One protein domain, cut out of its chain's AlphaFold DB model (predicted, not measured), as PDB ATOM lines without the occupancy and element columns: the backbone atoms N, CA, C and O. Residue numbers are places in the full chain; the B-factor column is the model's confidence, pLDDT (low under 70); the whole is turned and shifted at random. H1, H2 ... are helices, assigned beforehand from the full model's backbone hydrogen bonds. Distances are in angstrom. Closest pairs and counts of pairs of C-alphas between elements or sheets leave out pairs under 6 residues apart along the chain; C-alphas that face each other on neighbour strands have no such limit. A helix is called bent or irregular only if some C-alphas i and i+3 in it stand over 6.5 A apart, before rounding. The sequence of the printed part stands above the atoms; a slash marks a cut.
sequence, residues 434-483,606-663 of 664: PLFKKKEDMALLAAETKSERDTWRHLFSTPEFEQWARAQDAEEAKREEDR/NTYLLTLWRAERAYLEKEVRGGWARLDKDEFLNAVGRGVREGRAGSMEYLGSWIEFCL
ATOM      1  N   PRO A 434       0.223  19.318 -33.988       87.31
ATOM      2  CA  PRO A 434       1.659  19.336 -34.283       87.31
ATOM      3  C   PRO A 434       2.194  18.046 -34.922       87.31
ATOM      4  O   PRO A 434       3.220  18.081 -35.606       87.31
ATOM      5  N   LEU A 435       1.522  16.912 -34.695       87.69
ATOM      6  CA  LEU A 435       1.921  15.608 -35.219       87.69
ATOM      7  C   LEU A 435       1.331  15.362 -36.615       87.69
ATOM      8  O   LEU A 435       2.070  15.011 -37.536       87.69
ATOM      9  N   PHE A 436       0.024  15.585 -36.786       91.44
ATOM     10  CA  PHE A 436      -0.715  15.107 -37.962       91.44
ATOM     11  C   PHE A 436      -1.140  16.202 -38.943       91.44
ATOM     12  O   PHE A 436      -1.160  15.957 -40.149       91.44
ATOM     13  N   LYS A 437      -1.404  17.432 -38.479       89.75
ATOM     14  CA  LYS A 437      -2.054  18.484 -39.285       89.75
ATOM     15  C   LYS A 437      -1.336  18.773 -40.599       89.75
ATOM     16  O   LYS A 437      -1.966  18.811 -41.650       89.75
ATOM     17  N   LYS A 438       0.000  18.893 -40.566       90.00
ATOM     18  CA  LYS A 438       0.805  19.127 -41.781       90.00
ATOM     19  C   LYS A 438       0.596  18.019 -42.824       90.00
ATOM     20  O   LYS A 438       0.521  18.311 -44.013       90.00
ATOM     21  N   LYS A 439       0.503  16.754 -42.401       90.50
ATOM     22  CA  LYS A 439       0.287  15.620 -43.312       90.50
ATOM     23  C   LYS A 439      -1.164  15.514 -43.781       90.50
ATOM     24  O   LYS A 439      -1.397  15.172 -44.935       90.50
ATOM     25  N   GLU A 440      -2.123  15.841 -42.924       91.12
ATOM     26  CA  GLU A 440      -3.554  15.870 -43.258       91.12
ATOM     27  C   GLU A 440      -3.877  16.965 -44.281       91.12
ATOM     28  O   GLU A 440      -4.606  16.723 -45.242       91.12
ATOM     29  N   ASP A 441      -3.280  18.150 -44.135       91.31
ATOM     30  CA  ASP A 441      -3.413  19.238 -45.107       91.31
ATOM     31  C   ASP A 441      -2.813  18.836 -46.461       91.31
ATOM     32  O   ASP A 441      -3.416  19.067 -47.509       91.31
ATOM     33  N   MET A 442      -1.667  18.150 -46.452       90.38
ATOM     34  CA  MET A 442      -1.081  17.580 -47.668       90.38
ATOM     35  C   MET A 442      -1.963  16.499 -48.297       90.38
ATOM     36  O   MET A 442      -2.038  16.426 -49.524       90.38
ATOM     37  N   ALA A 443      -2.649  15.685 -47.494       90.44
ATOM     38  CA  ALA A 443      -3.599  14.687 -47.978       90.44
ATOM     39  C   ALA A 443      -4.821  15.338 -48.643       90.44
ATOM     40  O   ALA A 443      -5.225  14.919 -49.726       90.44
ATOM     41  N   LEU A 444      -5.369  16.404 -48.051       89.81
ATOM     42  CA  LEU A 444      -6.455  17.176 -48.659       89.81
ATOM     43  C   LEU A 444      -6.034  17.815 -49.980       89.81
ATOM     44  O   LEU A 444      -6.734  17.654 -50.977       89.81
ATOM     45  N   LEU A 445      -4.878  18.482 -50.007       90.19
ATOM     46  CA  LEU A 445      -4.328  19.055 -51.237       90.19
ATOM     47  C   LEU A 445      -4.112  17.969 -52.294       90.19
ATOM     48  O   LEU A 445      -4.377  18.176 -53.477       90.19
ATOM     49  N   ALA A 446      -3.653  16.789 -51.877       89.88
ATOM     50  CA  ALA A 446      -3.466  15.651 -52.758       89.88
ATOM     51  C   ALA A 446      -4.779  15.075 -53.302       89.88
ATOM     52  O   ALA A 446      -4.785  14.536 -54.408       89.88
ATOM     53  N   ALA A 447      -5.873  15.178 -52.563       88.19
ATOM     54  CA  ALA A 447      -7.184  14.788 -53.050       88.19
ATOM     55  C   ALA A 447      -7.741  15.845 -54.022       88.19
ATOM     56  O   ALA A 447      -8.110  15.507 -55.143       88.19
ATOM     57  N   GLU A 448      -7.705  17.130 -53.644       89.12
ATOM     58  CA  GLU A 448      -8.197  18.259 -54.461       89.12
ATOM     59  C   GLU A 448      -7.512  18.333 -55.825       89.12
ATOM     60  O   GLU A 448      -8.155  18.483 -56.863       89.12
ATOM     61  N   THR A 449      -6.189  18.197 -55.834       90.75
ATOM     62  CA  THR A 449      -5.387  18.414 -57.039       90.75
ATOM     63  C   THR A 449      -5.313  17.189 -57.950       90.75
ATOM     64  O   THR A 449      -4.575  17.223 -58.930       90.75
ATOM     65  N   LYS A 450      -6.066  16.105 -57.690       88.62
ATOM     66  CA  LYS A 450      -5.997  14.842 -58.458       88.62
ATOM     67  C   LYS A 450      -6.079  15.064 -59.974       88.62
ATOM     68  O   LYS A 450      -5.190  14.635 -60.707       88.62
ATOM     69  N   SER A 451      -7.083  15.815 -60.430       89.56
ATOM     70  CA  SER A 451      -7.275  16.127 -61.856       89.56
ATOM     71  C   SER A 451      -6.136  16.977 -62.443       89.56
ATOM     72  O   SER A 451      -5.671  16.741 -63.560       89.56
ATOM     73  N   GLU A 452      -5.644  17.947 -61.676       88.88
ATOM     74  CA  GLU A 452      -4.578  18.860 -62.082       88.88
ATOM     75  C   GLU A 452      -3.226  18.142 -62.149       88.88
ATOM     76  O   GLU A 452      -2.485  18.311 -63.123       88.88
ATOM     77  N   ARG A 453      -2.929  17.277 -61.173       90.00
ATOM     78  CA  ARG A 453      -1.733  16.432 -61.163       90.00
ATOM     79  C   ARG A 453      -1.673  15.561 -62.403       90.00
ATOM     80  O   ARG A 453      -0.632  15.553 -63.050       90.00
ATOM     81  N   ASP A 454      -2.768  14.915 -62.796       89.38
ATOM     82  CA  ASP A 454      -2.795  14.074 -63.998       89.38
ATOM     83  C   ASP A 454      -2.495  14.877 -65.271       89.38
ATOM     84  O   ASP A 454      -1.742  14.430 -66.143       89.38
ATOM     85  N   THR A 455      -3.012  16.107 -65.366       90.44
ATOM     86  CA  THR A 455      -2.767  16.967 -66.535       90.44
ATOM     87  C   THR A 455      -1.312  17.446 -66.626       90.44
ATOM     88  O   THR A 455      -0.725  17.467 -67.718       90.44
ATOM     89  N   TRP A 456      -0.701  17.791 -65.490       89.62
ATOM     90  CA  TRP A 456       0.624  18.413 -65.418       89.62
ATOM     91  C   TRP A 456       1.746  17.456 -64.999       89.62
ATOM     92  O   TRP A 456       2.905  17.869 -64.987       89.62
ATOM     93  N   ARG A 457       1.444  16.169 -64.766       88.94
ATOM     94  CA  ARG A 457       2.388  15.115 -64.338       88.94
ATOM     95  C   ARG A 457       3.688  15.113 -65.131       88.94
ATOM     96  O   ARG A 457       4.781  15.032 -64.583       88.94
ATOM     97  N   HIS A 458       3.561  15.258 -66.445       89.69
ATOM     98  CA  HIS A 458       4.678  15.270 -67.385       89.69
ATOM     99  C   HIS A 458       5.671  16.431 -67.186       89.69
ATOM    100  O   HIS A 458       6.818  16.303 -67.604       89.69
ATOM    101  N   LEU A 459       5.261  17.550 -66.576       88.81
ATOM    102  CA  LEU A 459       6.131  18.709 -66.344       88.81
ATOM    103  C   LEU A 459       6.997  18.532 -65.093       88.81
ATOM    104  O   LEU A 459       8.197  18.804 -65.136       88.81
ATOM    105  N   PHE A 460       6.414  18.041 -63.996       89.19
ATOM    106  CA  PHE A 460       7.120  17.897 -62.718       89.19
ATOM    107  C   PHE A 460       7.765  16.520 -62.501       89.19
ATOM    108  O   PHE A 460       8.585  16.373 -61.603       89.19
ATOM    109  N   SER A 461       7.457  15.520 -63.336       90.38
ATOM    110  CA  SER A 461       8.126  14.205 -63.323       90.38
ATOM    111  C   SER A 461       9.517  14.221 -63.981       90.38
ATOM    112  O   SER A 461      10.135  13.171 -64.167       90.38
ATOM    113  N   THR A 462      10.012  15.389 -64.401       92.44
ATOM    114  CA  THR A 462      11.345  15.510 -64.998       92.44
ATOM    115  C   THR A 462      12.426  15.440 -63.910       92.44
ATOM    116  O   THR A 462      12.269  16.041 -62.847       92.44
ATOM    117  N   PRO A 463      13.558  14.749 -64.153       91.12
ATOM    118  CA  PRO A 463      14.597  14.578 -63.134       91.12
ATOM    119  C   PRO A 463      15.238  15.910 -62.713       91.12
ATOM    120  O   PRO A 463      15.662  16.051 -61.569       91.12
ATOM    121  N   GLU A 464      15.288  16.891 -63.619       90.25
ATOM    122  CA  GLU A 464      15.756  18.249 -63.321       90.25
ATOM    123  C   GLU A 464      14.820  18.957 -62.331       90.25
ATOM    124  O   GLU A 464      15.283  19.546 -61.351       90.25
ATOM    125  N   PHE A 465      13.503  18.851 -62.543       91.19
ATOM    126  CA  PHE A 465      12.509  19.441 -61.652       91.19
ATOM    127  C   PHE A 465      12.493  18.755 -60.287       91.19
ATOM    128  O   PHE A 465      12.462  19.442 -59.273       91.19
ATOM    129  N   GLU A 466      12.580  17.422 -60.228       90.25
ATOM    130  CA  GLU A 466      12.633  16.701 -58.950       90.25
ATOM    131  C   GLU A 466      13.829  17.117 -58.088       90.25
ATOM    132  O   GLU A 466      13.700  17.266 -56.872       90.25
ATOM    133  N   GLN A 467      15.002  17.301 -58.698       91.12
ATOM    134  CA  GLN A 467      16.193  17.756 -57.980       91.12
ATOM    135  C   GLN A 467      16.013  19.181 -57.458       91.12
ATOM    136  O   GLN A 467      16.326  19.450 -56.297       91.12
ATOM    137  N   TRP A 468      15.468  20.075 -58.287       92.69
ATOM    138  CA  TRP A 468      15.136  21.437 -57.874       92.69
ATOM    139  C   TRP A 468      14.108  21.448 -56.731       92.69
ATOM    140  O   TRP A 468      14.323  22.126 -55.730       92.69
ATOM    141  N   ALA A 469      13.047  20.647 -56.831       90.44
ATOM    142  CA  ALA A 469      11.994  20.543 -55.828       90.44
ATOM    143  C   ALA A 469      12.524  20.015 -54.484       90.44
ATOM    144  O   ALA A 469      12.261  20.611 -53.443       90.44
ATOM    145  N   ARG A 470      13.361  18.965 -54.496       90.88
ATOM    146  CA  ARG A 470      14.033  18.465 -53.280       90.88
ATOM    147  C   ARG A 470      14.971  19.503 -52.662       90.88
ATOM    148  O   ARG A 470      15.057  19.587 -51.441       90.88
ATOM    149  N   ALA A 471      15.675  20.284 -53.482       91.56
ATOM    150  CA  ALA A 471      16.525  21.363 -52.987       91.56
ATOM    151  C   ALA A 471      15.701  22.495 -52.350       91.56
ATOM    152  O   ALA A 471      16.108  23.023 -51.318       91.56
ATOM    153  N   GLN A 472      14.538  22.829 -52.920       91.19
ATOM    154  CA  GLN A 472      13.605  23.800 -52.337       91.19
ATOM    155  C   GLN A 472      13.032  23.311 -51.004       91.19
ATOM    156  O   GLN A 472      13.083  24.060 -50.034       91.19
ATOM    157  N   ASP A 473      12.570  22.059 -50.917       87.94
ATOM    158  CA  ASP A 473      12.106  21.465 -49.652       87.94
ATOM    159  C   ASP A 473      13.205  21.494 -48.577       87.94
ATOM    160  O   ASP A 473      12.942  21.822 -47.423       87.94
ATOM    161  N   ALA A 474      14.452  21.180 -48.948       88.75
ATOM    162  CA  ALA A 474      15.580  21.200 -48.020       88.75
ATOM    163  C   ALA A 474      15.953  22.622 -47.565       88.75
ATOM    164  O   ALA A 474      16.346  22.809 -46.414       88.75
ATOM    165  N   GLU A 475      15.852  23.626 -48.441       89.69
ATOM    166  CA  GLU A 475      16.004  25.029 -48.042       89.69
ATOM    167  C   GLU A 475      14.866  25.492 -47.134       89.69
ATOM    168  O   GLU A 475      15.126  26.186 -46.157       89.69
ATOM    169  N   GLU A 476      13.622  25.121 -47.434       85.50
ATOM    170  CA  GLU A 476      12.465  25.486 -46.618       85.50
ATOM    171  C   GLU A 476      12.548  24.845 -45.231       85.50
ATOM    172  O   GLU A 476      12.385  25.550 -44.242       85.50
ATOM    173  N   ALA A 477      12.929  23.568 -45.140       83.19
ATOM    174  CA  ALA A 477      13.172  22.893 -43.866       83.19
ATOM    175  C   ALA A 477      14.275  23.582 -43.045       83.19
ATOM    176  O   ALA A 477      14.096  23.817 -41.853       83.19
ATOM    177  N   LYS A 478      15.386  23.987 -43.679       84.19
ATOM    178  CA  LYS A 478      16.441  24.765 -43.006       84.19
ATOM    179  C   LYS A 478      15.956  26.139 -42.557       84.19
ATOM    180  O   LYS A 478      16.292  26.574 -41.466       84.19
ATOM    181  N   ARG A 479      15.161  26.832 -43.376       83.88
ATOM    182  CA  ARG A 479      14.575  28.128 -43.007       83.88
ATOM    183  C   ARG A 479      13.560  27.993 -41.881       83.88
ATOM    184  O   ARG A 479      13.485  28.902 -41.067       83.88
ATOM    185  N   GLU A 480      12.782  26.913 -41.840       74.56
ATOM    186  CA  GLU A 480      11.912  26.593 -40.705       74.56
ATOM    187  C   GLU A 480      12.750  26.341 -39.447       74.56
ATOM    188  O   GLU A 480      12.426  26.895 -38.401       74.56
ATOM    189  N   GLU A 481      13.856  25.596 -39.546       70.19
ATOM    190  CA  GLU A 481      14.804  25.395 -38.439       70.19
ATOM    191  C   GLU A 481      15.477  26.704 -37.980       70.19
ATOM    192  O   GLU A 481      15.640  26.909 -36.780       70.19
ATOM    193  N   ASP A 482      15.827  27.607 -38.900       72.12
ATOM    194  CA  ASP A 482      16.476  28.894 -38.605       72.12
ATOM    195  C   ASP A 482      15.493  29.979 -38.124       72.12
ATOM    196  O   ASP A 482      15.884  30.884 -37.385       72.12
ATOM    197  N   ARG A 483      14.223  29.922 -38.553       67.88
ATOM    198  CA  ARG A 483      13.138  30.802 -38.073       67.88
ATOM    199  C   ARG A 483      12.706  30.473 -36.658       67.88
ATOM    200  O   ARG A 483      12.060  31.309 -36.029       67.88
ATOM    201  N   ASN A 606       6.354  27.501 -61.733       87.44
ATOM    202  CA  ASN A 606       7.134  26.465 -61.034       87.44
ATOM    203  C   ASN A 606       6.761  26.303 -59.551       87.44
ATOM    204  O   ASN A 606       6.872  25.205 -59.018       87.44
ATOM    205  N   THR A 607       6.294  27.364 -58.885       89.31
ATOM    206  CA  THR A 607       5.808  27.306 -57.495       89.31
ATOM    207  C   THR A 607       4.561  26.439 -57.357       89.31
ATOM    208  O   THR A 607       4.440  25.680 -56.405       89.31
ATOM    209  N   TYR A 608       3.660  26.503 -58.333       90.31
ATOM    210  CA  TYR A 608       2.461  25.674 -58.362       90.31
ATOM    211  C   TYR A 608       2.766  24.248 -58.845       90.31
ATOM    212  O   TYR A 608       2.214  23.275 -58.342       90.31
ATOM    213  N   LEU A 609       3.728  24.077 -59.757       89.31
ATOM    214  CA  LEU A 609       4.247  22.740 -60.069       89.31
ATOM    215  C   LEU A 609       4.896  22.078 -58.841       89.31
ATOM    216  O   LEU A 609       4.793  20.864 -58.686       89.31
ATOM    217  N   LEU A 610       5.520  22.858 -57.948       91.31
ATOM    218  CA  LEU A 610       6.086  22.354 -56.695       91.31
ATOM    219  C   LEU A 610       4.986  21.857 -55.751       91.31
ATOM    220  O   LEU A 610       5.129  20.777 -55.182       91.31
ATOM    221  N   THR A 611       3.874  22.588 -55.615       91.31
ATOM    222  CA  THR A 611       2.738  22.142 -54.791       91.31
ATOM    223  C   THR A 611       2.109  20.867 -55.346       91.31
ATOM    224  O   THR A 611       1.867  19.936 -54.581       91.31
ATOM    225  N   LEU A 612       1.935  20.770 -56.671       91.69
ATOM    226  CA  LEU A 612       1.457  19.546 -57.326       91.69
ATOM    227  C   LEU A 612       2.421  18.368 -57.133       91.69
ATOM    228  O   LEU A 612       1.983  17.249 -56.885       91.69
ATOM    229  N   TRP A 613       3.732  18.612 -57.190       93.00
ATOM    230  CA  TRP A 613       4.745  17.588 -56.936       93.00
ATOM    231  C   TRP A 613       4.741  17.111 -55.475       93.00
ATOM    232  O   TRP A 613       4.812  15.906 -55.227       93.00
ATOM    233  N   ARG A 614       4.597  18.017 -54.496       93.38
ATOM    234  CA  ARG A 614       4.448  17.646 -53.075       93.38
ATOM    235  C   ARG A 614       3.177  16.821 -52.854       93.38
ATOM    236  O   ARG A 614       3.216  15.803 -52.169       93.38
ATOM    237  N   ALA A 615       2.074  17.226 -53.481       91.50
ATOM    238  CA  ALA A 615       0.806  16.511 -53.447       91.50
ATOM    239  C   ALA A 615       0.892  15.119 -54.106       91.50
ATOM    240  O   ALA A 615       0.295  14.172 -53.604       91.50
ATOM    241  N   GLU A 616       1.631  14.962 -55.210       92.12
ATOM    242  CA  GLU A 616       1.883  13.653 -55.839       92.12
ATOM    243  C   GLU A 616       2.652  12.727 -54.893       92.12
ATOM    244  O   GLU A 616       2.307  11.560 -54.735       92.12
ATOM    245  N   ARG A 617       3.678  13.250 -54.215       91.00
ATOM    246  CA  ARG A 617       4.451  12.465 -53.248       91.00
ATOM    247  C   ARG A 617       3.602  12.006 -52.071       91.00
ATOM    248  O   ARG A 617       3.717  10.849 -51.689       91.00
ATOM    249  N   ALA A 618       2.741  12.875 -51.545       89.94
ATOM    250  CA  ALA A 618       1.804  12.510 -50.486       89.94
ATOM    251  C   ALA A 618       0.832  11.401 -50.934       89.94
ATOM    252  O   ALA A 618       0.524  10.502 -50.156       89.94
ATOM    253  N   TYR A 619       0.389  11.419 -52.197       90.19
ATOM    254  CA  TYR A 619      -0.440  10.351 -52.765       90.19
ATOM    255  C   TYR A 619       0.316   9.017 -52.871       90.19
ATOM    256  O   TYR A 619      -0.200   7.985 -52.451       90.19
ATOM    257  N   LEU A 620       1.558   9.032 -53.361       90.44
ATOM    258  CA  LEU A 620       2.390   7.824 -53.419       90.44
ATOM    259  C   LEU A 620       2.713   7.278 -52.018       90.44
ATOM    260  O   LEU A 620       2.728   6.069 -51.812       90.44
ATOM    261  N   GLU A 621       2.948   8.155 -51.039       89.12
ATOM    262  CA  GLU A 621       3.146   7.772 -49.634       89.12
ATOM    263  C   GLU A 621       1.906   7.071 -49.066       89.12
ATOM    264  O   GLU A 621       2.043   6.043 -48.402       89.12
ATOM    265  N   LYS A 622       0.706   7.561 -49.397       89.25
ATOM    266  CA  LYS A 622      -0.563   6.913 -49.041       89.25
ATOM    267  C   LYS A 622      -0.678   5.508 -49.635       89.25
ATOM    268  O   LYS A 622      -1.061   4.590 -48.916       89.25
ATOM    269  N   GLU A 623      -0.328   5.310 -50.909       87.56
ATOM    270  CA  GLU A 623      -0.351   3.973 -51.530       87.56
ATOM    271  C   GLU A 623       0.612   2.992 -50.847       87.56
ATOM    272  O   GLU A 623       0.283   1.819 -50.687       87.56
ATOM    273  N   VAL A 624       1.783   3.469 -50.412       89.25
ATOM    274  CA  VAL A 624       2.779   2.633 -49.722       89.25
ATOM    275  C   VAL A 624       2.348   2.292 -48.295       89.25
ATOM    276  O   VAL A 624       2.564   1.166 -47.855       89.25
ATOM    277  N   ARG A 625       1.752   3.245 -47.567       86.88
ATOM    278  CA  ARG A 625       1.383   3.088 -46.147       86.88
ATOM    279  C   ARG A 625      -0.040   2.577 -45.912       86.88
ATOM    280  O   ARG A 625      -0.427   2.362 -44.768       86.88
ATOM    281  N   GLY A 626      -0.830   2.418 -46.972       83.44
ATOM    282  CA  GLY A 626      -2.211   1.934 -46.888       83.44
ATOM    283  C   GLY A 626      -3.210   2.939 -46.301       83.44
ATOM    284  O   GLY A 626      -4.344   2.566 -46.027       83.44
ATOM    285  N   GLY A 627      -2.828   4.208 -46.124       84.62
ATOM    286  CA  GLY A 627      -3.676   5.224 -45.500       84.62
ATOM    287  C   GLY A 627      -3.113   6.640 -45.615       84.62
ATOM    288  O   GLY A 627      -1.931   6.843 -45.896       84.62
ATOM    289  N   TRP A 628      -3.972   7.642 -45.428       87.62
ATOM    290  CA  TRP A 628      -3.560   9.048 -45.416       87.62
ATOM    291  C   TRP A 628      -3.010   9.450 -44.043       87.62
ATOM    292  O   TRP A 628      -3.532   9.025 -43.023       87.62
ATOM    293  N   ALA A 629      -2.006  10.333 -44.027       86.38
ATOM    294  CA  ALA A 629      -1.449  10.956 -42.817       86.38
ATOM    295  C   ALA A 629      -0.870  10.007 -41.740       86.38
ATOM    296  O   ALA A 629      -0.573  10.461 -40.638       86.38
ATOM    297  N   ARG A 630      -0.603   8.745 -42.094       90.94
ATOM    298  CA  ARG A 630       0.073   7.750 -41.250       90.94
ATOM    299  C   ARG A 630       1.488   8.181 -40.862       90.94
ATOM    300  O   ARG A 630       2.249   8.625 -41.734       90.94
ATOM    301  N   LEU A 631       1.868   8.008 -39.597       91.75
ATOM    302  CA  LEU A 631       3.230   8.260 -39.104       91.75
ATOM    303  C   LEU A 631       3.958   6.959 -38.780       91.75
ATOM    304  O   LEU A 631       3.421   6.110 -38.080       91.75
ATOM    305  N   ASP A 632       5.197   6.840 -39.252       93.19
ATOM    306  CA  ASP A 632       6.127   5.792 -38.806       93.19
ATOM    307  C   ASP A 632       6.744   6.176 -37.448       93.19
ATOM    308  O   ASP A 632       6.755   7.349 -37.053       93.19
ATOM    309  N   LYS A 633       7.334   5.207 -36.753       91.75
ATOM    310  CA  LYS A 633       7.999   5.363 -35.460       91.75
ATOM    311  C   LYS A 633       9.043   6.473 -35.464       91.75
ATOM    312  O   LYS A 633       9.034   7.331 -34.582       91.75
ATOM    313  N   ASP A 634       9.914   6.514 -36.469       91.50
ATOM    314  CA  ASP A 634      10.954   7.545 -36.563       91.50
ATOM    315  C   ASP A 634      10.360   8.941 -36.796       91.50
ATOM    316  O   ASP A 634      10.841   9.939 -36.256       91.50
ATOM    317  N   GLU A 635       9.288   9.038 -37.584       91.69
ATOM    318  CA  GLU A 635       8.599  10.304 -37.829       91.69
ATOM    319  C   GLU A 635       7.883  10.802 -36.574       91.69
ATOM    320  O   GLU A 635       7.964  11.993 -36.261       91.69
ATOM    321  N   PHE A 636       7.250   9.893 -35.830       91.81
ATOM    322  CA  PHE A 636       6.625  10.175 -34.545       91.81
ATOM    323  C   PHE A 636       7.654  10.672 -33.524       91.81
ATOM    324  O   PHE A 636       7.476  11.746 -32.947       91.81
ATOM    325  N   LEU A 637       8.775   9.964 -33.350       89.81
ATOM    326  CA  LEU A 637       9.845  10.368 -32.429       89.81
ATOM    327  C   LEU A 637      10.426  11.738 -32.795       89.81
ATOM    328  O   LEU A 637      10.655  12.575 -31.918       89.81
ATOM    329  N   ASN A 638      10.621  12.001 -34.088       89.38
ATOM    330  CA  ASN A 638      11.078  13.303 -34.564       89.38
ATOM    331  C   ASN A 638      10.042  14.405 -34.312       89.38
ATOM    332  O   ASN A 638      10.414  15.513 -33.923       89.38
ATOM    333  N   ALA A 639       8.752  14.126 -34.515       86.94
ATOM    334  CA  ALA A 639       7.676  15.081 -34.275       86.94
ATOM    335  C   ALA A 639       7.531  15.416 -32.784       86.94
ATOM    336  O   ALA A 639       7.483  16.594 -32.430       86.94
ATOM    337  N   VAL A 640       7.592  14.413 -31.907       86.00
ATOM    338  CA  VAL A 640       7.626  14.605 -30.452       86.00
ATOM    339  C   VAL A 640       8.872  15.386 -30.033       86.00
ATOM    340  O   VAL A 640       8.778  16.361 -29.290       86.00
ATOM    341  N   GLY A 641      10.047  15.028 -30.559       85.12
ATOM    342  CA  GLY A 641      11.297  15.741 -30.287       85.12
ATOM    343  C   GLY A 641      11.301  17.193 -30.785       85.12
ATOM    344  O   GLY A 641      11.992  18.038 -30.215       85.12
ATOM    345  N   ARG A 642      10.535  17.518 -31.836       84.62
ATOM    346  CA  ARG A 642      10.256  18.911 -32.229       84.62
ATOM    347  C   ARG A 642       9.331  19.589 -31.221       84.62
ATOM    348  O   ARG A 642       9.707  20.633 -30.705       84.62
ATOM    349  N   GLY A 643       8.209  18.967 -30.859       79.94
ATOM    350  CA  GLY A 643       7.266  19.523 -29.881       79.94
ATOM    351  C   GLY A 643       7.912  19.839 -28.526       79.94
ATOM    352  O   GLY A 643       7.693  20.907 -27.966       79.94
ATOM    353  N   VAL A 644       8.788  18.960 -28.031       79.94
ATOM    354  CA  VAL A 644       9.557  19.196 -26.795       79.94
ATOM    355  C   VAL A 644      10.476  20.418 -26.920       79.94
ATOM    356  O   VAL A 644      10.573  21.204 -25.980       79.94
ATOM    357  N   ARG A 645      11.130  20.610 -28.075       79.00
ATOM    358  CA  ARG A 645      11.987  21.782 -28.335       79.00
ATOM    359  C   ARG A 645      11.192  23.080 -28.467       79.00
ATOM    360  O   ARG A 645      11.688  24.121 -28.059       79.00
ATOM    361  N   GLU A 646       9.964  23.001 -28.969       76.62
ATOM    362  CA  GLU A 646       9.020  24.120 -29.100       76.62
ATOM    363  C   GLU A 646       8.336  24.502 -27.770       76.62
ATOM    364  O   GLU A 646       7.347  25.227 -27.768       76.62
ATOM    365  N   GLY A 647       8.808  23.994 -26.624       74.00
ATOM    366  CA  GLY A 647       8.215  24.278 -25.310       74.00
ATOM    367  C   GLY A 647       6.935  23.491 -25.009       74.00
ATOM    368  O   GLY A 647       6.387  23.597 -23.917       74.00
ATOM    369  N   ARG A 648       6.488  22.612 -25.915       76.38
ATOM    370  CA  ARG A 648       5.300  21.756 -25.743       76.38
ATOM    371  C   ARG A 648       5.625  20.425 -25.060       76.38
ATOM    372  O   ARG A 648       4.938  19.430 -25.274       76.38
ATOM    373  N   ALA A 649       6.671  20.381 -24.233       72.50
ATOM    374  CA  ALA A 649       7.134  19.151 -23.591       72.50
ATOM    375  C   ALA A 649       6.037  18.487 -22.746       72.50
ATOM    376  O   ALA A 649       5.764  17.304 -22.921       72.50
ATOM    377  N   GLY A 650       5.343  19.263 -21.908       71.25
ATOM    378  CA  GLY A 650       4.265  18.724 -21.083       71.25
ATOM    379  C   GLY A 650       3.043  18.268 -21.896       71.25
ATOM    380  O   GLY A 650       2.404  17.275 -21.559       71.25
ATOM    381  N   SER A 651       2.755  18.947 -23.010       71.88
ATOM    382  CA  SER A 651       1.711  18.542 -23.955       71.88
ATOM    383  C   SER A 651       2.053  17.182 -24.576       71.88
ATOM    384  O   SER A 651       1.242  16.262 -24.524       71.88
ATOM    385  N   MET A 652       3.293  16.993 -25.036       82.06
ATOM    386  CA  MET A 652       3.749  15.695 -25.534       82.06
ATOM    387  C   MET A 652       3.690  14.622 -24.440       82.06
ATOM    388  O   MET A 652       3.231  13.512 -24.701       82.06
ATOM    389  N   GLU A 653       4.142  14.916 -23.214       78.88
ATOM    390  CA  GLU A 653       4.135  13.959 -22.092       78.88
ATOM    391  C   GLU A 653       2.736  13.416 -21.792       78.88
ATOM    392  O   GLU A 653       2.599  12.252 -21.405       78.88
ATOM    393  N   TYR A 654       1.701  14.220 -22.047       80.62
ATOM    394  CA  TYR A 654       0.314  13.813 -21.888       80.62
ATOM    395  C   TYR A 654      -0.057  12.590 -22.743       80.62
ATOM    396  O   TYR A 654      -0.867  11.774 -22.301       80.62
ATOM    397  N   LEU A 655       0.572  12.393 -23.909       80.00
ATOM    398  CA  LEU A 655       0.361  11.203 -24.750       80.00
ATOM    399  C   LEU A 655       0.673   9.898 -23.991       80.00
ATOM    400  O   LEU A 655       0.079   8.862 -24.253       80.00
ATOM    401  N   GLY A 656       1.578   9.928 -23.010       76.31
ATOM    402  CA  GLY A 656       1.888   8.767 -22.167       76.31
ATOM    403  C   GLY A 656       1.072   8.673 -20.874       76.31
ATOM    404  O   GLY A 656       1.210   7.689 -20.149       76.31
ATOM    405  N   SER A 657       0.251   9.678 -20.550       76.75
ATOM    406  CA  SER A 657      -0.365   9.819 -19.221       76.75
ATOM    407  C   SER A 657      -1.360   8.709 -18.884       76.75
ATOM    408  O   SER A 657      -1.395   8.241 -17.748       76.75
ATOM    409  N   TRP A 658      -2.123   8.232 -19.869       74.81
ATOM    410  CA  TRP A 658      -3.056   7.122 -19.680       74.81
ATOM    411  C   TRP A 658      -2.326   5.819 -19.340       74.81
ATOM    412  O   TRP A 658      -2.827   5.022 -18.550       74.81
ATOM    413  N   ILE A 659      -1.111   5.628 -19.874       74.56
ATOM    414  CA  ILE A 659      -0.273   4.481 -19.527       74.56
ATOM    415  C   ILE A 659       0.142   4.608 -18.064       74.56
ATOM    416  O   ILE A 659      -0.059   3.691 -17.279       74.56
ATOM    417  N   GLU A 660       0.665   5.769 -17.669       72.75
ATOM    418  CA  GLU A 660       1.126   6.023 -16.300       72.75
ATOM    419  C   GLU A 660       0.016   5.912 -15.249       72.75
ATOM    420  O   GLU A 660       0.280   5.404 -14.158       72.75
ATOM    421  N   PHE A 661      -1.202   6.346 -15.592       66.50
ATOM    422  CA  PHE A 661      -2.396   6.253 -14.751       66.50
ATOM    423  C   PHE A 661      -2.845   4.805 -14.528       66.50
ATOM    424  O   PHE A 661      -3.250   4.440 -13.428       66.50
ATOM    425  N   CYS A 662      -2.765   3.970 -15.563       63.75
ATOM    426  CA  CYS A 662      -3.138   2.559 -15.487       63.75
ATOM    427  C   CYS A 662      -2.023   1.664 -14.913       63.75
ATOM    428  O   CYS A 662      -2.260   0.480 -14.670       63.75
ATOM    429  N   LEU A 663      -0.820   2.198 -14.685       64.12
ATOM    430  CA  LEU A 663       0.245   1.505 -13.964       64.12
ATOM    431  C   LEU A 663       0.074   1.731 -12.446       64.12
ATOM    432  O   LEU A 663       0.035   2.888 -12.022       64.12
TER     433      LEU A 663
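Overview. This is residues 434 to 483 and 606 to 663 of the 664 residues of the protein "EF-hand domain-containing protein" of Amorphotheca resinae ATCC 22711 (UniProt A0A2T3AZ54). A loose, elongated chain of helices: H1, H2 and H3 make a wide U at one end, with H4 crossing between its limbs, and H5, H6 and H7 follow one another toward the other end. Residues 474 to 483 of H3 stick out free at the end of one limb, and residues 656 to 663, most of them in H7, stick out at the far end. The printed part has 108 residues with seven named helices, in the order H1 to H7, and no named strand; its class is all helix. It is loose, with a radius of gyration of the C-alphas of 17.0 A, and spans 55 by 33 by 19 A.

Arrangement. H1, residues 434 to 448, touches H4, residues 606 to 625, about perpendicular at 74 degrees; their closest C-alphas, of Ala 446 and Ala 615, are 4.4 A apart, and H4 touches H1 with residues 612 to 619 alone. H2, residues 450 to 460, meets H1 only through their link. H2 touches residues 609 to 616 of H4 alone, opposite ways at a steep tilt of 67 degrees, only just short of about perpendicular; the closest C-alphas, of Arg 453 and Leu 612, are 5.9 A apart. H3, residues 463 to 483, is close to H4 but not clearly touching, at 89 degrees, about perpendicular, with the closest C-alphas, of Ala 469 and Leu 610, 6.2 A apart. H1 and H3 are apart. With residues 434 to 435 alone, H1 touches H5, residues 633 to 645, opposite ways at a steep tilt of 58 degrees; the closest C-alphas, of Leu 435 and Ala 639, are 5.9 A apart. With residues 640 to 644 alone, H5 touches H6, residues 649 to 654, opposite ways at a steep tilt of 51 degrees; the closest C-alphas, of Gly 643 and Ala 649, are 6.3 A apart. H7, residues 657 to 662, meets H6 only through their link. Every O i to N i+4 pair is within hydrogen-bond range in H3, H4, H5, H6 and H7, against 9 of 11 in H1 and 4 of 7 in H2.

Along the chain. H1 begins at C-alpha 434, (1.659, 19.336, -34.283), and is 22.5 A long; it is irregular, with C-alphas 435 and 438 7.5 A apart. H2 is irregular too, with C-alphas 455 and 458 7.7 A apart. H3 measures 29.9 A, H4 28.3 A and H5 18.3 A. H7 ends at C-alpha 662, (-3.138, 2.559, -15.487).

Size, cuts and confidence. The C-alphas farthest apart, of Leu 459 and Leu 663, are 55.4 A apart. Residues 484 to 605 are not printed, and C-alphas 483 and 606 are 24.1 A apart across this cut. Of the links printed whole, H4 to H5 is short and the others are tight. The mean pLDDT of the printed part is 86.0; residues 483 and 661 to 663 are under 70.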